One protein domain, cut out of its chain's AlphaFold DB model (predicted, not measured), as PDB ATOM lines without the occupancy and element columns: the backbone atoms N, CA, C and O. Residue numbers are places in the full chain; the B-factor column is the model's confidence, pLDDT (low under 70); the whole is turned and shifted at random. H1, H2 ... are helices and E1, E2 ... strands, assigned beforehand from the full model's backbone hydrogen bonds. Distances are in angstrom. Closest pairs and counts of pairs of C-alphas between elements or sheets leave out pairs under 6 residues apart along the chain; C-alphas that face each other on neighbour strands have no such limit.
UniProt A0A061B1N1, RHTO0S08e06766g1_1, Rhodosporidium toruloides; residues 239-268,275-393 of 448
ATOM      1  N   THR A 239      77.155 147.347 138.695       93.38
ATOM      2  CA  THR A 239      77.454 145.909 138.770       93.38
ATOM      3  C   THR A 239      77.521 145.298 137.375       93.38
ATOM      4  O   THR A 239      76.518 145.177 136.674       93.38
ATOM      5  N   VAL A 240      78.724 144.892 136.979       93.19
ATOM      6  CA  VAL A 240      79.010 144.300 135.675       93.19
ATOM      7  C   VAL A 240      79.309 142.817 135.832       93.19
ATOM      8  O   VAL A 240      80.205 142.430 136.590       93.19
ATOM      9  N   LEU A 241      78.571 141.981 135.109       90.94
ATOM     10  CA  LEU A 241      78.856 140.555 134.989       90.94
ATOM     11  C   LEU A 241      79.519 140.297 133.639       90.94
ATOM     12  O   LEU A 241      78.905 140.556 132.609       90.94
ATOM     13  N   VAL A 242      80.743 139.773 133.650       89.56
ATOM     14  CA  VAL A 242      81.333 139.180 132.446       89.56
ATOM     15  C   VAL A 242      80.746 137.789 132.274       89.56
ATOM     16  O   VAL A 242      80.743 136.997 133.221       89.56
ATOM     17  N   HIS A 243      80.239 137.504 131.085       86.75
ATOM     18  CA  HIS A 243      79.558 136.263 130.771       86.75
ATOM     19  C   HIS A 243      80.036 135.747 129.413       86.75
ATOM     20  O   HIS A 243      79.732 136.380 128.400       86.75
ATOM     21  N   PRO A 244      80.797 134.644 129.364       83.19
ATOM     22  CA  PRO A 244      81.243 134.088 128.103       83.19
ATOM     23  C   PRO A 244      80.065 133.526 127.327       83.19
ATOM     24  O   PRO A 244      79.155 132.924 127.901       83.19
ATOM     25  N   VAL A 245      80.119 133.691 126.009       82.19
ATOM     26  CA  VAL A 245      79.064 133.249 125.094       82.19
ATOM     27  C   VAL A 245      78.732 131.778 125.305       82.19
ATOM     28  O   VAL A 245      77.577 131.451 125.536       82.19
ATOM     29  N   TRP A 246      79.740 130.906 125.325       76.88
ATOM     30  CA  TRP A 246      79.571 129.453 125.442       76.88
ATOM     31  C   TRP A 246      78.888 128.993 126.743       76.88
ATOM     32  O   TRP A 246      78.466 127.843 126.847       76.88
ATOM     33  N   ALA A 247      78.760 129.863 127.754       75.69
ATOM     34  CA  ALA A 247      78.057 129.537 128.995       75.69
ATOM     35  C   ALA A 247      76.523 129.673 128.886       75.69
ATOM     36  O   ALA A 247      75.819 129.478 129.881       75.69
ATOM     37  N   GLY A 248      75.980 130.012 127.711       75.75
ATOM     38  CA  GLY A 248      74.538 130.134 127.488       75.75
ATOM     39  C   GLY A 248      73.942 131.347 128.205       75.75
ATOM     40  O   GLY A 248      74.517 132.426 128.183       75.75
ATOM     41  N   ALA A 249      72.787 131.198 128.860       80.12
ATOM     42  CA  ALA A 249      72.111 132.311 129.537       80.12
ATOM     43  C   ALA A 249      72.610 132.541 130.980       80.12
ATOM     44  O   ALA A 249      72.766 131.579 131.743       80.12
ATOM     45  N   PRO A 250      72.742 133.803 131.433       81.19
ATOM     46  CA  PRO A 250      72.919 134.102 132.850       81.19
ATOM     47  C   PRO A 250      71.745 133.591 133.703       81.19
ATOM     48  O   PRO A 250      70.593 133.525 133.275       81.19
ATOM     49  N   SER A 251      72.004 133.276 134.977       81.19
ATOM     50  CA  SER A 251      70.923 132.846 135.877       81.19
ATOM     51  C   SER A 251      69.910 133.984 136.139       81.19
ATOM     52  O   SER A 251      70.326 135.130 136.351       81.19
ATOM     53  N   PRO A 252      68.598 133.701 136.266       81.00
ATOM     54  CA  PRO A 252      67.597 134.719 136.609       81.00
ATOM     55  C   PRO A 252      67.874 135.442 137.935       81.00
ATOM     56  O   PRO A 252      67.556 136.617 138.094       81.00
ATOM     57  N   LEU A 253      68.501 134.751 138.897       79.38
ATOM     58  CA  LEU A 253      68.877 135.336 140.187       79.38
ATOM     59  C   LEU A 253      69.978 136.394 140.040       79.38
ATOM     60  O   LEU A 253      69.927 137.411 140.725       79.38
ATOM     61  N   ALA A 254      70.943 136.178 139.142       76.81
ATOM     62  CA  ALA A 254      71.954 137.182 138.820       76.81
ATOM     63  C   ALA A 254      71.326 138.392 138.106       76.81
ATOM     64  O   ALA A 254      71.663 139.529 138.429       76.81
ATOM     65  N   GLY A 255      70.340 138.172 137.227       76.44
ATOM     66  CA  GLY A 255      69.613 139.248 136.536       76.44
ATOM     67  C   GLY A 255      68.873 140.225 137.449       76.44
ATOM     68  O   GLY A 255      68.626 141.364 137.068       76.44
ATOM     69  N   ALA A 256      68.582 139.829 138.690       83.06
ATOM     70  CA  ALA A 256      68.027 140.731 139.693       83.06
ATOM     71  C   ALA A 256      69.052 141.719 140.282       83.06
ATOM     72  O   ALA A 256      68.657 142.601 141.035       83.06
ATOM     73  N   LEU A 257      70.350 141.575 140.006       88.25
ATOM     74  CA  LEU A 257      71.420 142.354 140.647       88.25
ATOM     75  C   LEU A 257      72.414 142.969 139.655       88.25
ATOM     76  O   LEU A 257      73.165 143.864 140.035       88.25
ATOM     77  N   VAL A 258      72.445 142.480 138.417       90.06
ATOM     78  CA  VAL A 258      73.349 142.945 137.360       90.06
ATOM     79  C   VAL A 258      72.778 144.197 136.692       90.06
ATOM     80  O   VAL A 258      71.624 144.191 136.271       90.06
ATOM     81  N   MET A 259      73.598 145.245 136.588       93.06
ATOM     82  CA  MET A 259      73.284 146.472 135.847       93.06
ATOM     83  C   MET A 259      73.816 146.437 134.416       93.06
ATOM     84  O   MET A 259      73.164 146.963 133.519       93.06
ATOM     85  N   SER A 260      74.959 145.788 134.192       93.19
ATOM     86  CA  SER A 260      75.514 145.608 132.850       93.19
ATOM     87  C   SER A 260      75.986 144.178 132.625       93.19
ATOM     88  O   SER A 260      76.674 143.600 133.468       93.19
ATOM     89  N   LEU A 261      75.657 143.616 131.468       92.44
ATOM     90  CA  LEU A 261      76.209 142.343 131.012       92.44
ATOM     91  C   LEU A 261      77.348 142.626 130.032       92.44
ATOM     92  O   LEU A 261      77.137 143.353 129.073       92.44
ATOM     93  N   LEU A 262      78.535 142.067 130.247       91.69
ATOM     94  CA  LEU A 262      79.600 142.042 129.244       91.69
ATOM     95  C   LEU A 262      79.638 140.645 128.642       91.69
ATOM     96  O   LEU A 262      79.928 139.686 129.355       91.69
ATOM     97  N   VAL A 263      79.334 140.533 127.352       89.69
ATOM     98  CA  VAL A 263      79.365 139.258 126.630       89.69
ATOM     99  C   VAL A 263      80.796 138.991 126.181       89.69
ATOM    100  O   VAL A 263      81.301 139.688 125.313       89.69
ATOM    101  N   GLU A 264      81.456 138.019 126.807       85.56
ATOM    102  CA  GLU A 264      82.844 137.639 126.521       85.56
ATOM    103  C   GLU A 264      82.894 136.668 125.335       85.56
ATOM    104  O   GLU A 264      82.247 135.619 125.333       85.56
ATOM    105  N   TYR A 265      83.677 137.038 124.325       76.31
ATOM    106  CA  TYR A 265      83.881 136.282 123.097       76.31
ATOM    107  C   TYR A 265      85.356 135.888 122.991       76.31
ATOM    108  O   TYR A 265      86.225 136.758 122.988       76.31
ATOM    109  N   GLU A 266      85.628 134.587 122.950       66.88
ATOM    110  CA  GLU A 266      86.981 134.036 122.862       66.88
ATOM    111  C   GLU A 266      87.334 133.794 121.391       66.88
ATOM    112  O   GLU A 266      86.638 133.063 120.687       66.88
ATOM    113  N   THR A 267      88.393 134.451 120.917       55.19
ATOM    114  CA  THR A 267      88.945 134.305 119.563       55.19
ATOM    115  C   THR A 267      90.213 133.460 119.606       55.19
ATOM    116  O   THR A 267      91.289 133.966 119.289       55.19
ATOM    117  N   ASP A 268      90.131 132.204 120.041       56.00
ATOM    118  CA  ASP A 268      91.252 131.283 119.833       56.00
ATOM    119  C   ASP A 268      91.154 130.651 118.434       56.00
ATOM    120  O   ASP A 268      90.109 130.153 118.012       56.00
ATOM    121  N   TYR A 275      82.489 127.409 116.950       55.72
ATOM    122  CA  TYR A 275      81.562 128.185 116.121       55.72
ATOM    123  C   TYR A 275      80.228 127.473 115.862       55.72
ATOM    124  O   TYR A 275      79.238 128.135 115.560       55.72
ATOM    125  N   SER A 276      80.173 126.145 116.015       56.44
ATOM    126  CA  SER A 276      78.941 125.373 115.809       56.44
ATOM    127  C   SER A 276      77.915 125.534 116.943       56.44
ATOM    128  O   SER A 276      76.713 125.432 116.701       56.44
ATOM    129  N   PHE A 277      78.359 125.838 118.170       58.75
ATOM    130  CA  PHE A 277      77.479 125.978 119.342       58.75
ATOM    131  C   PHE A 277      77.213 127.433 119.729       58.75
ATOM    132  O   PHE A 277      76.107 127.746 120.184       58.75
ATOM    133  N   MET A 278      78.190 128.318 119.495       71.19
ATOM    134  CA  MET A 278      78.137 129.742 119.846       71.19
ATOM    135  C   MET A 278      76.812 130.431 119.501       71.19
ATOM    136  O   MET A 278      76.268 131.121 120.361       71.19
ATOM    137  N   PRO A 279      76.236 130.241 118.305       72.44
ATOM    138  CA  PRO A 279      75.013 130.942 117.958       72.44
ATOM    139  C   PRO A 279      73.792 130.518 118.790       72.44
ATOM    140  O   PRO A 279      72.971 131.354 119.154       72.44
ATOM    141  N   SER A 280      73.699 129.238 119.173       76.19
ATOM    142  CA  SER A 280      72.633 128.756 120.065       76.19
ATOM    143  C   SER A 280      72.743 129.339 121.475       76.19
ATOM    144  O   SER A 280      71.731 129.590 122.132       76.19
ATOM    145  N   ASP A 281      73.967 129.592 121.937       83.06
ATOM    146  CA  ASP A 281      74.200 130.217 123.229       83.06
ATOM    147  C   ASP A 281      73.953 131.729 123.191       83.06
ATOM    148  O   ASP A 281      73.390 132.274 124.144       83.06
ATOM    149  N   ILE A 282      74.247 132.391 122.066       86.62
ATOM    150  CA  ILE A 282      73.848 133.782 121.808       86.62
ATOM    151  C   ILE A 282      72.323 133.931 121.877       86.62
ATOM    152  O   ILE A 282      71.842 134.820 122.582       86.62
ATOM    153  N   SER A 283      71.557 133.034 121.247       85.44
ATOM    154  CA  SER A 283      70.089 133.052 121.329       85.44
ATOM    155  C   SER A 283      69.586 132.902 122.766       85.44
ATOM    156  O   SER A 283      68.666 133.598 123.182       85.44
ATOM    157  N   ARG A 284      70.222 132.053 123.586       87.00
ATOM    158  CA  ARG A 284      69.870 131.923 125.015       87.00
ATOM    159  C   ARG A 284      70.131 133.209 125.799       87.00
ATOM    160  O   ARG A 284      69.363 133.541 126.705       87.00
ATOM    161  N   ILE A 285      71.207 133.931 125.484       90.19
ATOM    162  CA  ILE A 285      71.470 135.254 126.067       90.19
ATOM    163  C   ILE A 285      70.384 136.239 125.621       90.19
ATOM    164  O   ILE A 285      69.861 136.963 126.468       90.19
ATOM    165  N   ALA A 286      70.002 136.235 124.341       91.19
ATOM    166  CA  ALA A 286      68.928 137.076 123.819       91.19
ATOM    167  C   ALA A 286      67.596 136.804 124.538       91.19
ATOM    168  O   ALA A 286      67.028 137.733 125.102       91.19
ATOM    169  N   GLU A 287      67.168 135.542 124.662       90.62
ATOM    170  CA  GLU A 287      65.967 135.147 125.421       90.62
ATOM    171  C   GLU A 287      66.006 135.640 126.881       90.62
ATOM    172  O   GLU A 287      64.993 136.048 127.460       90.62
ATOM    173  N   TRP A 288      67.184 135.610 127.510       91.75
ATOM    174  CA  TRP A 288      67.358 136.131 128.862       91.75
ATOM    175  C   TRP A 288      67.203 137.655 128.920       91.75
ATOM    176  O   TRP A 288      66.551 138.152 129.840       91.75
ATOM    177  N   VAL A 289      67.741 138.393 127.946       92.25
ATOM    178  CA  VAL A 289      67.537 139.846 127.824       92.25
ATOM    179  C   VAL A 289      66.063 140.164 127.553       92.25
ATOM    180  O   VAL A 289      65.499 141.019 128.232       92.25
ATOM    181  N   GLU A 290      65.410 139.423 126.652       90.44
ATOM    182  CA  GLU A 290      63.978 139.551 126.336       90.44
ATOM    183  C   GLU A 290      63.083 139.333 127.558       90.44
ATOM    184  O   GLU A 290      62.018 139.938 127.678       90.44
ATOM    185  N   SER A 291      63.526 138.507 128.515       88.88
ATOM    186  CA  SER A 291      62.819 138.306 129.785       88.88
ATOM    187  C   SER A 291      62.785 139.554 130.688       88.88
ATOM    188  O   SER A 291      62.157 139.523 131.751       88.88
ATOM    189  N   SER A 292      63.418 140.653 130.253       83.88
ATOM    190  CA  SER A 292      63.493 141.955 130.913       83.88
ATOM    191  C   SER A 292      64.046 141.866 132.345       83.88
ATOM    192  O   SER A 292      63.321 142.157 133.312       83.88
ATOM    193  N   PRO A 293      65.330 141.495 132.535       87.00
ATOM    194  CA  PRO A 293      65.952 141.491 133.855       87.00
ATOM    195  C   PRO A 293      65.830 142.879 134.511       87.00
ATOM    196  O   PRO A 293      66.181 143.887 133.902       87.00
ATOM    197  N   PRO A 294      65.337 142.974 135.759       87.06
ATOM    198  CA  PRO A 294      64.758 144.213 136.285       87.06
ATOM    199  C   PRO A 294      65.748 145.363 136.497       87.06
ATOM    200  O   PRO A 294      65.316 146.506 136.626       87.06
ATOM    201  N   ASN A 295      67.047 145.068 136.591       89.44
ATOM    202  CA  ASN A 295      68.093 146.059 136.841       89.44
ATOM    203  C   ASN A 295      69.048 146.245 135.660       89.44
ATOM    204  O   ASN A 295      69.929 147.097 135.751       89.44
ATOM    205  N   LEU A 296      68.884 145.475 134.582       92.44
ATOM    206  CA  LEU A 296      69.775 145.527 133.432       92.44
ATOM    207  C   LEU A 296      69.563 146.841 132.674       92.44
ATOM    208  O   LEU A 296      68.447 147.177 132.295       92.44
ATOM    209  N   GLN A 297      70.644 147.591 132.495       92.44
ATOM    210  CA  GLN A 297      70.667 148.899 131.839       92.44
ATOM    211  C   GLN A 297      71.467 148.861 130.547       92.44
ATOM    212  O   GLN A 297      71.140 149.590 129.616       92.44
ATOM    213  N   SER A 298      72.501 148.019 130.484       92.75
ATOM    214  CA  SER A 298      73.312 147.889 129.282       92.75
ATOM    215  C   SER A 298      73.828 146.476 129.029       92.75
ATOM    216  O   SER A 298      74.032 145.682 129.952       92.75
ATOM    217  N   VAL A 299      74.085 146.176 127.760       92.88
ATOM    218  CA  VAL A 299      74.790 144.978 127.305       92.88
ATOM    219  C   VAL A 299      75.987 145.416 126.470       92.88
ATOM    220  O   VAL A 299      75.835 146.122 125.478       92.88
ATOM    221  N   ALA A 300      77.186 145.018 126.888       91.25
ATOM    222  CA  ALA A 300      78.419 145.248 126.160       91.25
ATOM    223  C   ALA A 300      78.744 144.054 125.256       91.25
ATOM    224  O   ALA A 300      78.856 142.926 125.739       91.25
ATOM    225  N   LEU A 301      78.913 144.326 123.964       90.38
ATOM    226  CA  LEU A 301      79.217 143.364 122.910       90.38
ATOM    227  C   LEU A 301      80.578 143.681 122.258       90.38
ATOM    228  O   LEU A 301      80.981 144.850 122.224       90.38
ATOM    229  N   PRO A 302      81.277 142.681 121.697       87.12
ATOM    230  CA  PRO A 302      82.462 142.911 120.874       87.12
ATOM    231  C   PRO A 302      82.180 143.882 119.719       87.12
ATOM    232  O   PRO A 302      81.155 143.771 119.046       87.12
ATOM    233  N   MET A 303      83.109 144.794 119.422       84.50
ATOM    234  CA  MET A 303      82.983 145.731 118.294       84.50
ATOM    235  C   MET A 303      82.826 145.008 116.951       84.50
ATOM    236  O   MET A 303      82.108 145.486 116.080       84.50
ATOM    237  N   MET A 304      83.437 143.832 116.793       81.88
ATOM    238  CA  MET A 304      83.284 143.005 115.590       81.88
ATOM    239  C   MET A 304      81.844 142.521 115.347       81.88
ATOM    240  O   MET A 304      81.470 142.218 114.219       81.88
ATOM    241  N   TRP A 305      81.002 142.493 116.384       86.12
ATOM    242  CA  TRP A 305      79.577 142.168 116.260       86.12
ATOM    243  C   TRP A 305      78.711 143.389 115.965       86.12
ATOM    244  O   TRP A 305      77.495 143.271 115.821       86.12
ATOM    245  N   HIS A 306      79.310 144.578 115.895       86.44
ATOM    246  CA  HIS A 306      78.588 145.770 115.509       86.44
ATOM    247  C   HIS A 306      77.990 145.572 114.104       86.44
ATOM    248  O   HIS A 306      78.714 145.171 113.191       86.44
ATOM    249  N   PRO A 307      76.707 145.905 113.876       83.44
ATOM    250  CA  PRO A 307      76.050 145.708 112.583       83.44
ATOM    251  C   PRO A 307      76.823 146.328 111.396       83.44
ATOM    252  O   PRO A 307      77.056 145.678 110.380       83.44
ATOM    253  N   ALA A 308      77.381 147.529 111.582       82.19
ATOM    254  CA  ALA A 308      78.197 148.208 110.566       82.19
ATOM    255  C   ALA A 308      79.659 147.724 110.465       82.19
ATOM    256  O   ALA A 308      80.419 148.251 109.648       82.19
ATOM    257  N   TYR A 309      80.093 146.779 111.306       81.56
ATOM    258  CA  TYR A 309      81.449 146.241 111.241       81.56
ATOM    259  C   TYR A 309      81.594 145.380 109.980       81.56
ATOM    260  O   TYR A 309      80.802 144.450 109.799       81.56
ATOM    261  N   PRO A 310      82.540 145.678 109.076       78.25
ATOM    262  CA  PRO A 310      82.740 144.867 107.886       78.25
ATOM    263  C   PRO A 310      83.337 143.521 108.300       78.25
ATOM    264  O   PRO A 310      84.440 143.489 108.840       78.25
ATOM    265  N   GLU A 311      82.613 142.432 108.050       76.12
ATOM    266  CA  GLU A 311      83.093 141.081 108.323       76.12
ATOM    267  C   GLU A 311      83.337 140.348 107.003       76.12
ATOM    268  O   GLU A 311      82.469 140.302 106.130       76.12
ATOM    269  N   GLU A 312      84.560 139.850 106.839       74.06
ATOM    270  CA  GLU A 312      84.986 139.119 105.642       74.06
ATOM    271  C   GLU A 312      84.906 137.608 105.874       74.06
ATOM    272  O   GLU A 312      84.770 136.854 104.907       74.06
ATOM    273  N   ASP A 313      84.968 137.165 107.137       76.38
ATOM    274  CA  ASP A 313      84.862 135.754 107.475       76.38
ATOM    275  C   ASP A 313      83.385 135.303 107.477       76.38
ATOM    276  O   ASP A 313      82.563 135.827 108.239       76.38
ATOM    277  N   PRO A 314      83.034 134.300 106.654       72.94
ATOM    278  CA  PRO A 314      81.682 133.761 106.575       72.94
ATOM    279  C   PRO A 314      81.126 133.277 107.926       72.94
ATOM    280  O   PRO A 314      79.947 133.480 108.210       72.94
ATOM    281  N   TYR A 315      81.951 132.671 108.780       72.88
ATOM    282  CA  TYR A 315      81.551 132.188 110.103       72.88
ATOM    283  C   TYR A 315      81.339 133.337 111.092       72.88
ATOM    284  O   TYR A 315      80.373 133.333 111.856       72.88
ATOM    285  N   LEU A 316      82.196 134.356 111.066       76.62
ATOM    286  CA  LEU A 316      82.030 135.524 111.934       76.62
ATOM    287  C   LEU A 316      80.802 136.352 111.538       76.62
ATOM    288  O   LEU A 316      80.098 136.870 112.407       76.62
ATOM    289  N   GLN A 317      80.475 136.408 110.244       78.38
ATOM    290  CA  GLN A 317      79.265 137.063 109.744       78.38
ATOM    291  C   GLN A 317      77.982 136.409 110.294       78.38
ATOM    292  O   GLN A 317      76.983 137.082 110.550       78.38
ATOM    293  N   VAL A 318      78.025 135.100 110.521       77.19
ATOM    294  CA  VAL A 318      76.933 134.271 111.055       77.19
ATOM    295  C   VAL A 318      76.779 134.480 112.558       77.19
ATOM    296  O   VAL A 318      75.672 134.724 113.036       77.19
ATOM    297  N   VAL A 319      77.895 134.507 113.292       80.00
ATOM    298  CA  VAL A 319      77.929 134.902 114.710       80.00
ATOM    299  C   VAL A 319      77.393 136.325 114.896       80.00
ATOM    300  O   VAL A 319      76.607 136.580 115.805       80.00
ATOM    301  N   LYS A 320      77.748 137.249 114.000       84.19
ATOM    302  CA  LYS A 320      77.231 138.620 113.997       84.19
ATOM    303  C   LYS A 320      75.712 138.668 113.793       84.19
ATOM    304  O   LYS A 320      75.029 139.368 114.538       84.19
ATOM    305  N   TYR A 321      75.160 137.894 112.857       83.81
ATOM    306  CA  TYR A 321      73.703 137.784 112.695       83.81
ATOM    307  C   TYR A 321      73.008 137.130 113.896       83.81
ATOM    308  O   TYR A 321      71.885 137.512 114.215       83.81
ATOM    309  N   ALA A 322      73.664 136.198 114.595       84.62
ATOM    310  CA  ALA A 322      73.171 135.696 115.878       84.62
ATOM    311  C   ALA A 322      73.130 136.826 116.919       84.62
ATOM    312  O   ALA A 322      72.130 137.017 117.606       84.62
ATOM    313  N   ALA A 323      74.199 137.623 117.012       88.81
ATOM    314  CA  ALA A 323      74.306 138.721 117.971       88.81
ATOM    315  C   ALA A 323      73.238 139.810 117.761       88.81
ATOM    316  O   ALA A 323      72.867 140.491 118.719       88.81
ATOM    317  N   HIS A 324      72.686 139.944 116.548       90.06
ATOM    318  CA  HIS A 324      71.536 140.812 116.288       90.06
ATOM    319  C   HIS A 324      70.298 140.435 117.121       90.06
ATOM    320  O   HIS A 324      69.508 141.321 117.433       90.06
ATOM    321  N   GLU A 325      70.140 139.174 117.545       90.62
ATOM    322  CA  GLU A 325      69.067 138.771 118.469       90.62
ATOM    323  C   GLU A 325      69.215 139.468 119.826       90.62
ATOM    324  O   GLU A 325      68.244 140.012 120.347       90.62
ATOM    325  N   ILE A 326      70.441 139.558 120.358       91.81
ATOM    326  CA  ILE A 326      70.716 140.304 121.595       91.81
ATOM    327  C   ILE A 326      70.429 141.796 121.389       91.81
ATOM    328  O   ILE A 326      69.840 142.430 122.262       91.81
ATOM    329  N   ILE A 327      70.827 142.365 120.244       91.88
ATOM    330  CA  ILE A 327      70.607 143.788 119.937       91.88
ATOM    331  C   ILE A 327      69.109 144.099 119.866       91.88
ATOM    332  O   ILE A 327      68.653 145.029 120.527       91.88
ATOM    333  N   ASN A 328      68.337 143.300 119.126       90.50
ATOM    334  CA  ASN A 328      66.887 143.457 119.023       90.50
ATOM    335  C   ASN A 328      66.216 143.304 120.402       90.50
ATOM    336  O   ASN A 328      65.396 144.141 120.776       90.50
ATOM    337  N   ALA A 329      66.619 142.308 121.198       92.50
ATOM    338  CA  ALA A 329      66.127 142.121 122.564       92.50
ATOM    339  C   ALA A 329      66.423 143.326 123.471       92.50
ATOM    340  O   ALA A 329      65.593 143.700 124.306       92.50
ATOM    341  N   CYS A 330      67.596 143.948 123.315       92.69
ATOM    342  CA  CYS A 330      67.951 145.162 124.040       92.69
ATOM    343  C   CYS A 330      67.079 146.347 123.610       92.69
ATOM    344  O   CYS A 330      66.523 147.031 124.467       92.69
ATOM    345  N   GLU A 331      66.914 146.564 122.301       89.62
ATOM    346  CA  GLU A 331      66.085 147.644 121.752       89.62
ATOM    347  C   GLU A 331      64.617 147.530 122.198       89.62
ATOM    348  O   GLU A 331      64.003 148.534 122.553       89.62
ATOM    349  N   GLU A 332      64.064 146.316 122.256       90.19
ATOM    350  CA  GLU A 332      62.688 146.071 122.714       90.19
ATOM    351  C   GLU A 332      62.461 146.382 124.198       90.19
ATOM    352  O   GLU A 332      61.336 146.692 124.600       90.19
ATOM    353  N   ASN A 333      63.519 146.311 125.005       89.81
ATOM    354  CA  ASN A 333      63.472 146.510 126.452       89.81
ATOM    355  C   ASN A 333      64.099 147.840 126.908       89.81
ATOM    356  O   ASN A 333      64.308 148.024 128.106       89.81
ATOM    357  N   ASP A 334      64.386 148.767 125.983       89.75
ATOM    358  CA  ASP A 334      65.072 150.040 126.258       89.75
ATOM    359  C   ASP A 334      66.431 149.852 126.984       89.75
ATOM    360  O   ASP A 334      66.829 150.665 127.825       89.75
ATOM    361  N   ILE A 335      67.148 148.767 126.669       91.62
ATOM    362  CA  ILE A 335      68.478 148.444 127.200       91.62
ATOM    363  C   ILE A 335      69.543 148.954 126.228       91.62
ATOM    364  O   ILE A 335      69.448 148.784 125.013       91.62
ATOM    365  N   GLU A 336      70.592 149.572 126.759       90.75
ATOM    366  CA  GLU A 336      71.647 150.172 125.950       90.75
ATOM    367  C   GLU A 336      72.668 149.140 125.456       90.75
ATOM    368  O   GLU A 336      73.253 148.400 126.245       90.75
ATOM    369  N   VAL A 337      72.942 149.125 124.151       90.31
ATOM    370  CA  VAL A 337      74.023 148.311 123.580       90.31
ATOM    371  C   VAL A 337      75.314 149.128 123.540       90.31
ATOM    372  O   VAL A 337      75.369 150.209 122.953       90.31
ATOM    373  N   VAL A 338      76.361 148.594 124.163       89.19
ATOM    374  CA  VAL A 338      77.706 149.174 124.228       89.19
ATOM    375  C   VAL A 338      78.652 148.290 123.426       89.19
ATOM    376  O   VAL A 338      78.595 147.074 123.544       89.19
ATOM    377  N   TYR A 339      79.552 148.873 122.638       87.00
ATOM    378  CA  TYR A 339      80.554 148.103 121.898       87.00
ATOM    379  C   TYR A 339      81.949 148.335 122.464       87.00
ATOM    380  O   TYR A 339      82.339 149.485 122.672       87.00
ATOM    381  N   TYR A 340      82.699 147.256 122.693       83.75
ATOM    382  CA  TYR A 340      84.085 147.312 123.160       83.75
ATOM    383  C   TYR A 340      85.051 146.857 122.054       83.75
ATOM    384  O   TYR A 340      84.801 145.858 121.384       83.75
ATOM    385  N   GLU A 341      86.141 147.600 121.831       72.62
ATOM    386  CA  GLU A 341      87.087 147.327 120.729       72.62
ATOM    387  C   GLU A 341      88.078 146.207 121.067       72.62
ATOM    388  O   GLU A 341      88.177 145.242 120.322       72.62
ATOM    389  N   ASP A 342      88.762 146.313 122.208       60.75
ATOM    390  CA  ASP A 342      89.898 145.455 122.577       60.75
ATOM    391  C   ASP A 342      89.819 145.077 124.068       60.75
ATOM    392  O   ASP A 342      90.714 145.393 124.862       60.75
ATOM    393  N   TRP A 343      88.707 144.470 124.496       67.38
ATOM    394  CA  TRP A 343      88.639 143.891 125.838       67.38
ATOM    395  C   TRP A 343      89.188 142.466 125.792       67.38
ATOM    396  O   TRP A 343      88.550 141.561 125.266       67.38
ATOM    397  N   ASP A 344      90.390 142.296 126.329       62.72
ATOM    398  CA  ASP A 344      91.023 140.997 126.539       62.72
ATOM    399  C   ASP A 344      90.724 140.530 127.973       62.72
ATOM    400  O   ASP A 344      90.822 141.319 128.918       62.72
ATOM    401  N   ARG A 345      90.398 139.248 128.153       63.53
ATOM    402  CA  ARG A 345      90.221 138.577 129.452       63.53
ATOM    403  C   ARG A 345      91.439 138.735 130.367       63.53
ATOM    404  O   ARG A 345      91.287 138.796 131.588       63.53
ATOM    405  N   GLU A 346      92.641 138.864 129.810       62.16
ATOM    406  CA  GLU A 346      93.861 139.172 130.564       62.16
ATOM    407  C   GLU A 346      93.941 140.648 131.014       62.16
ATOM    408  O   GLU A 346      94.716 140.998 131.918       62.16
ATOM    409  N   THR A 347      93.119 141.519 130.422       63.78
ATOM    410  CA  THR A 347      92.964 142.945 130.735       63.78
ATOM    411  C   THR A 347      91.631 143.206 131.450       63.78
ATOM    412  O   THR A 347      90.602 143.466 130.847       63.78
ATOM    413  N   GLY A 348      91.650 143.167 132.785       73.88
ATOM    414  CA  GLY A 348      90.438 143.128 133.618       73.88
ATOM    415  C   GLY A 348      89.310 144.095 133.239       73.88
ATOM    416  O   GLY A 348      88.249 143.660 132.806       73.88
ATOM    417  N   PHE A 349      89.479 145.406 133.425       83.06
ATOM    418  CA  PHE A 349      88.372 146.360 133.254       83.06
ATOM    419  C   PHE A 349      87.960 146.624 131.797       83.06
ATOM    420  O   PHE A 349      88.763 147.153 131.025       83.06
ATOM    421  N   CYS A 350      86.667 146.478 131.490       82.62
ATOM    422  CA  CYS A 350      86.051 147.135 130.331       82.62
ATOM    423  C   CYS A 350      85.964 148.650 130.576       82.62
ATOM    424  O   CYS A 350      85.294 149.116 131.504       82.62
ATOM    425  N   GLN A 351      86.702 149.439 129.790       79.69
ATOM    426  CA  GLN A 351      86.825 150.882 130.029       79.69
ATOM    427  C   GLN A 351      85.586 151.651 129.579       79.69
ATOM    428  O   GLN A 351      85.281 152.682 130.175       79.69
ATOM    429  N   GLU A 352      84.896 151.155 128.561       80.69
ATOM    430  CA  GLU A 352      83.681 151.710 127.979       80.69
ATOM    431  C   GLU A 352      82.585 151.730 129.047       80.69
ATOM    432  O   GLU A 352      82.150 152.805 129.470       80.69
ATOM    433  N   LEU A 353      82.252 150.557 129.601       84.62
ATOM    434  CA  LEU A 353      81.279 150.423 130.689       84.62
ATOM    435  C   LEU A 353      81.675 151.236 131.923       84.62
ATOM    436  O   LEU A 353      80.847 151.920 132.521       84.62
ATOM    437  N   LYS A 354      82.958 151.210 132.299       84.00
ATOM    438  CA  LYS A 354      83.450 151.937 133.475       84.00
ATOM    439  C   LYS A 354      83.345 153.458 133.336       84.00
ATOM    440  O   LYS A 354      83.146 154.142 134.338       84.00
ATOM    441  N   LYS A 355      83.551 154.009 132.135       79.25
ATOM    442  CA  LYS A 355      83.553 155.463 131.912       79.25
ATOM    443  C   LYS A 355      82.164 156.038 131.684       79.25
ATOM    444  O   LYS A 355      82.005 157.241 131.876       79.25
ATOM    445  N   GLY A 356      81.184 155.227 131.285       68.94
ATOM    446  CA  GLY A 356      79.909 155.788 130.833       68.94
ATOM    447  C   GLY A 356      80.021 156.486 129.471       68.94
ATOM    448  O   GLY A 356      79.153 157.279 129.122       68.94
ATOM    449  N   GLU A 357      81.135 156.295 128.756       67.38
ATOM    450  CA  GLU A 357      81.464 156.991 127.510       67.38
ATOM    451  C   GLU A 357      81.667 155.944 126.415       67.38
ATOM    452  O   GLU A 357      82.726 155.322 126.331       67.38
ATOM    453  N   TRP A 358      80.658 155.749 125.572       66.44
ATOM    454  CA  TRP A 358      80.725 154.872 124.405       66.44
ATOM    455  C   TRP A 358      79.983 155.490 123.227       66.44
ATOM    456  O   TRP A 358      79.119 156.359 123.366       66.44
ATOM    457  N   THR A 359      80.358 155.042 122.037       53.44
ATOM    458  CA  THR A 359      79.719 155.451 120.794       53.44
ATOM    459  C   THR A 359      78.445 154.632 120.627       53.44
ATOM    460  O   THR A 359      78.505 153.466 120.252       53.44
ATOM    461  N   VAL A 360      77.284 155.228 120.912       53.16
ATOM    462  CA  VAL A 360      76.005 154.678 120.446       53.16
ATOM    463  C   VAL A 360      75.989 154.845 118.931       53.16
ATOM    464  O   VAL A 360      75.947 155.966 118.424       53.16
ATOM    465  N   MET A 361      76.089 153.738 118.210       49.78
ATOM    466  CA  MET A 361      76.098 153.713 116.751       49.78
ATOM    467  C   MET A 361      74.928 152.853 116.278       49.78
ATOM    468  O   MET A 361      75.103 151.780 115.720       49.78
ATOM    469  N   THR A 362      73.701 153.317 116.498       51.97
ATOM    470  CA  THR A 362      72.550 152.788 115.763       51.97
ATOM    471  C   THR A 362      72.019 153.855 114.821       51.97
ATOM    472  O   THR A 362      71.692 154.973 115.222       51.97
ATOM    473  N   GLY A 363      71.941 153.496 113.540       49.50
ATOM    474  CA  GLY A 363      71.179 154.240 112.543       49.50
ATOM    475  C   GLY A 363      71.883 154.324 111.202       49.50
ATOM    476  O   GLY A 363      72.521 155.334 110.945       49.50
ATOM    477  N   ASP A 364      71.773 153.250 110.411       54.44
ATOM    478  CA  ASP A 364      71.741 153.232 108.929       54.44
ATOM    479  C   ASP A 364      71.674 151.782 108.377       54.44
ATOM    480  O   ASP A 364      71.532 151.575 107.173       54.44
ATOM    481  N   GLU A 365      71.731 150.771 109.251       67.38
ATOM    482  CA  GLU A 365      71.554 149.356 108.898       67.38
ATOM    483  C   GLU A 365      70.168 149.056 108.299       67.38
ATOM    484  O   GLU A 365      69.162 149.576 108.799       67.38
ATOM    485  N   PRO A 366      70.086 148.185 107.275       63.50
ATOM    486  CA  PRO A 366      68.813 147.704 106.755       63.50
ATOM    487  C   PRO A 366      68.052 146.925 107.836       63.50
ATOM    488  O   PRO A 366      68.600 146.051 108.505       63.50
ATOM    489  N   ARG A 367      66.772 147.262 107.995       76.94
ATOM    490  CA  ARG A 367      65.851 146.677 108.974       76.94
ATOM    491  C   ARG A 367      64.635 146.099 108.264       76.94
ATOM    492  O   ARG A 367      64.316 146.528 107.151       76.94
ATOM    493  N   ASP A 368      63.986 145.133 108.900       77.06
ATOM    494  CA  ASP A 368      62.711 144.600 108.428       77.06
ATOM    495  C   ASP A 368      61.554 145.604 108.622       77.06
ATOM    496  O   ASP A 368      61.734 146.714 109.134       77.06
ATOM    497  N   ASP A 369      60.352 145.218 108.184       75.50
ATOM    498  CA  ASP A 369      59.144 146.048 108.284       75.50
ATOM    499  C   ASP A 369      58.749 146.365 109.741       75.50
ATOM    500  O   ASP A 369      58.091 147.380 109.995       75.50
ATOM    501  N   ASP A 370      59.175 145.528 110.691       75.62
ATOM    502  CA  ASP A 370      58.965 145.705 112.129       75.62
ATOM    503  C   ASP A 370      60.080 146.550 112.777       75.62
ATOM    504  O   ASP A 370      60.031 146.855 113.971       75.62
ATOM    505  N   GLY A 371      61.055 147.003 111.981       76.75
ATOM    506  CA  GLY A 371      62.164 147.834 112.422       76.75
ATOM    507  C   GLY A 371      63.258 147.058 113.150       76.75
ATOM    508  O   GLY A 371      64.054 147.687 113.842       76.75
ATOM    509  N   ARG A 372      63.328 145.734 113.004       81.00
ATOM    510  CA  ARG A 372      64.348 144.876 113.617       81.00
ATOM    511  C   ARG A 372      65.520 144.650 112.670       81.00
ATOM    512  O   ARG A 372      65.375 144.674 111.445       81.00
ATOM    513  N   LEU A 373      66.704 144.438 113.240       81.25
ATOM    514  CA  LEU A 373      67.845 143.941 112.476       81.25
ATOM    515  C   LEU A 373      67.565 142.508 112.029       81.25
ATOM    516  O   LEU A 373      66.955 141.738 112.772       81.25
ATOM    517  N   PHE A 374      68.051 142.149 110.841       79.56
ATOM    518  CA  PHE A 374      67.992 140.773 110.359       79.56
ATOM    519  C   PHE A 374      68.643 139.829 111.376       79.56
ATOM    520  O   PHE A 374      69.817 139.997 111.711       79.56
ATOM    521  N   THR A 375      67.883 138.842 111.842       75.81
ATOM    522  CA  THR A 375      68.371 137.729 112.660       75.81
ATOM    523  C   THR A 375      68.359 136.457 111.826       75.81
ATOM    524  O   THR A 375      67.602 136.342 110.861       75.81
ATOM    525  N   TRP A 376      69.199 135.487 112.184       67.44
ATOM    526  CA  TRP A 376      69.282 134.238 111.428       67.44
ATOM    527  C   TRP A 376      67.978 133.427 111.484       67.44
ATOM    528  O   TRP A 376      67.513 132.954 110.450       67.44
ATOM    529  N   GLY A 377      67.362 133.268 112.662       55.34
ATOM    530  CA  GLY A 377      66.035 132.648 112.825       55.34
ATOM    531  C   GLY A 377      65.867 131.190 112.342       55.34
ATOM    532  O   GLY A 377      64.770 130.643 112.474       55.34
ATOM    533  N   GLY A 378      66.909 130.553 111.790       55.66
ATOM    534  CA  GLY A 378      66.911 129.201 111.219       55.66
ATOM    535  C   GLY A 378      67.801 128.208 111.978       55.66
ATOM    536  O   GLY A 378      68.472 128.556 112.948       55.66
ATOM    537  N   ALA A 379      67.815 126.941 111.545       56.69
ATOM    538  CA  ALA A 379      68.785 125.966 112.053       56.69
ATOM    539  C   ALA A 379      70.201 126.388 111.629       56.69
ATOM    540  O   ALA A 379      70.402 126.788 110.486       56.69
ATOM    541  N   TRP A 380      71.163 126.358 112.551       60.88
ATOM    542  CA  TRP A 380      72.546 126.752 112.269       60.88
ATOM    543  C   TRP A 380      73.222 125.766 111.304       60.88
ATOM    544  O   TRP A 380      72.872 124.584 111.320       60.88
ATOM    545  N   PRO A 381      74.159 126.233 110.457       61.66
ATOM    546  CA  PRO A 381      74.837 125.373 109.495       61.66
ATOM    547  C   PRO A 381      75.637 124.286 110.222       61.66
ATOM    548  O   PRO A 381      76.470 124.583 111.079       61.66
ATOM    549  N   GLU A 382      75.404 123.022 109.874       61.09
ATOM    550  CA  GLU A 382      76.177 121.894 110.415       61.09
ATOM    551  C   GLU A 382      77.382 121.561 109.516       61.09
ATOM    552  O   GLU A 382      78.298 120.845 109.929       61.09
ATOM    553  N   THR A 383      77.408 122.097 108.289       63.09
ATOM    554  CA  THR A 383      78.441 121.856 107.274       63.09
ATOM    555  C   THR A 383      78.896 123.141 106.565       63.09
ATOM    556  O   THR A 383      78.230 124.173 106.607       63.09
ATOM    557  N   GLU A 384      80.051 123.086 105.891       61.47
ATOM    558  CA  GLU A 384      80.561 124.183 105.044       61.47
ATOM    559  C   GLU A 384      79.631 124.452 103.843       61.47
ATOM    560  O   GLU A 384      79.451 125.598 103.450       61.47
ATOM    561  N   GLU A 385      78.943 123.421 103.335       65.56
ATOM    562  CA  GLU A 385      77.903 123.559 102.303       65.56
ATOM    563  C   GLU A 385      76.660 124.295 102.840       65.56
ATOM    564  O   GLU A 385      76.102 125.141 102.141       65.56
ATOM    565  N   ASP A 386      76.257 124.044 104.092       64.12
ATOM    566  CA  ASP A 386      75.167 124.789 104.745       64.12
ATOM    567  C   ASP A 386      75.549 126.259 104.969       64.12
ATOM    568  O   ASP A 386      74.705 127.145 104.843       64.12
ATOM    569  N   LEU A 387      76.822 126.526 105.285       64.38
ATOM    570  CA  LEU A 387      77.372 127.873 105.440       64.38
ATOM    571  C   LEU A 387      77.382 128.643 104.116       64.38
ATOM    572  O   LEU A 387      76.948 129.794 104.076       64.38
ATOM    573  N   GLU A 388      77.845 128.015 103.033       64.88
ATOM    574  CA  GLU A 388      77.813 128.608 101.693       64.88
ATOM    575  C   GLU A 388      76.366 128.864 101.242       64.88
ATOM    576  O   GLU A 388      76.039 129.980 100.834       64.88
ATOM    577  N   ALA A 389      75.466 127.889 101.401       64.25
ATOM    578  CA  ALA A 389      74.043 128.053 101.093       64.25
ATOM    579  C   ALA A 389      73.383 129.166 101.932       64.25
ATOM    580  O   ALA A 389      72.555 129.930 101.428       64.25
ATOM    581  N   MET A 390      73.775 129.299 103.200       65.62
ATOM    582  CA  MET A 390      73.312 130.354 104.102       65.62
ATOM    583  C   MET A 390      73.760 131.749 103.651       65.62
ATOM    584  O   MET A 390      72.948 132.673 103.632       65.62
ATOM    585  N   LEU A 391      75.026 131.919 103.268       65.25
ATOM    586  CA  LEU A 391      75.567 133.216 102.843       65.25
ATOM    587  C   LEU A 391      75.109 133.622 101.440       65.25
ATOM    588  O   LEU A 391      75.077 134.812 101.122       65.25
ATOM    589  N   HIS A 392      74.727 132.645 100.616       64.94
ATOM    590  CA  HIS A 392      74.171 132.859  99.282       64.94
ATOM    591  C   HIS A 392      72.634 132.972  99.251       64.94
ATOM    592  O   HIS A 392      72.086 133.357  98.219       64.94
ATOM    593  N   GLY A 393      71.943 132.754 100.380       52.88
ATOM    594  CA  GLY A 393      70.498 132.981 100.521       52.88
ATOM    595  C   GLY A 393      69.595 131.826 100.064       52.88
ATOM    596  O   GLY A 393      68.388 132.024  99.885       52.88
TER     597      GLY A 393
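This is residues 239 to 268 and 275 to 393 of the 448 residues of the protein "RHTO0S08e06766g1_1" of Rhodosporidium toruloides (UniProt A0A061B1N1). A strongly twisted sheet of four parallel strands has two long helices, H2 and H3, side by side over one face and the short helix H4 on the opposite face. H5 lies away from the sheet, near the first residues of H3, beyond residues 356 to 383, a long stretch with no named element. The printed part has 149 residues, with five named helices and four named strands in the order E1 H1 E2 H2 E3 H3 E4 H4 H5; the sheet's order is E1 E2 E3 E4. The class is mixed, helices and strands, with 71 residues in named elements, under half of those printed. The whole is compact, with a radius of gyration of the C-alphas of 14.9 A and spans of 43 by 38 by 29 A.

E1, residues 239 to 244, is an edge strand. H1, residues 252 to 255, is not on the sheet. E2, residues 260 to 264, is parallel to E1 at 23 degrees, with N 243 and O 262 2.8 A apart, within hydrogen-bond range. E1, H1 and E2 form a strand-helix-strand unit, two parallel neighbour strands with a helix between, and its crossover is right-handed. H2, residues 278 to 290, is on the sheet. E3, residues 298 to 302, is parallel to E2 at 17 degrees, with N 300 and O 261 2.7 A apart. H3, residues 314 to 332, touches H2 at a shallow tilt of 6 degrees, the same way; their closest C-alphas, of Ala 286 and Ile 326, are 4.3 A apart. H3 is over E3 and E4, residues 336 to 340, at a height over the sheet of 10.4 A, and runs along the strands, at 9 degrees to E3 on the local plane. E4, the other edge strand, is parallel to E3 at 31 degrees, with N 301 and O 338 2.8 A apart; E3, H3 and E4 form a second right-handed unit. H4, residues 351 to 355, is on the sheet on the opposite face from H3. H5, residues 384 to 392, only just touches H3, with 3 pairs of C-alphas within 8 A, through residues 314 to 315 of H3 alone; the closest are Pro 314 and Leu 391, 7.2 A. Every O i to N i+4 pair is within hydrogen-bond range in H2, H4 and H5, and 13 of 15 are in H3; H1 is too short for such a pair.

E1 begins at C-alpha 239, (77.454, 145.909, 138.770), and is 16.4 A long. H2 is 18.4 A long. H3, 27.8 A long, begins at C-alpha 314, (81.682, 133.761, 106.575). H5, 12.2 A long, ends at C-alpha 392, (74.171, 132.859, 99.282).

The C-alphas farthest apart, of Lys 355 and Glu 385, are 43.9 A apart. Residues 269 to 274 are not printed, and C-alphas 268 and 275 are 10.8 A apart across the cut. The links E3 to H3 and H4 to H5 are long. Mean pLDDT of the printed part is 77.9; 41 residues are under 70, among them 356 to 366 and 376 to 393.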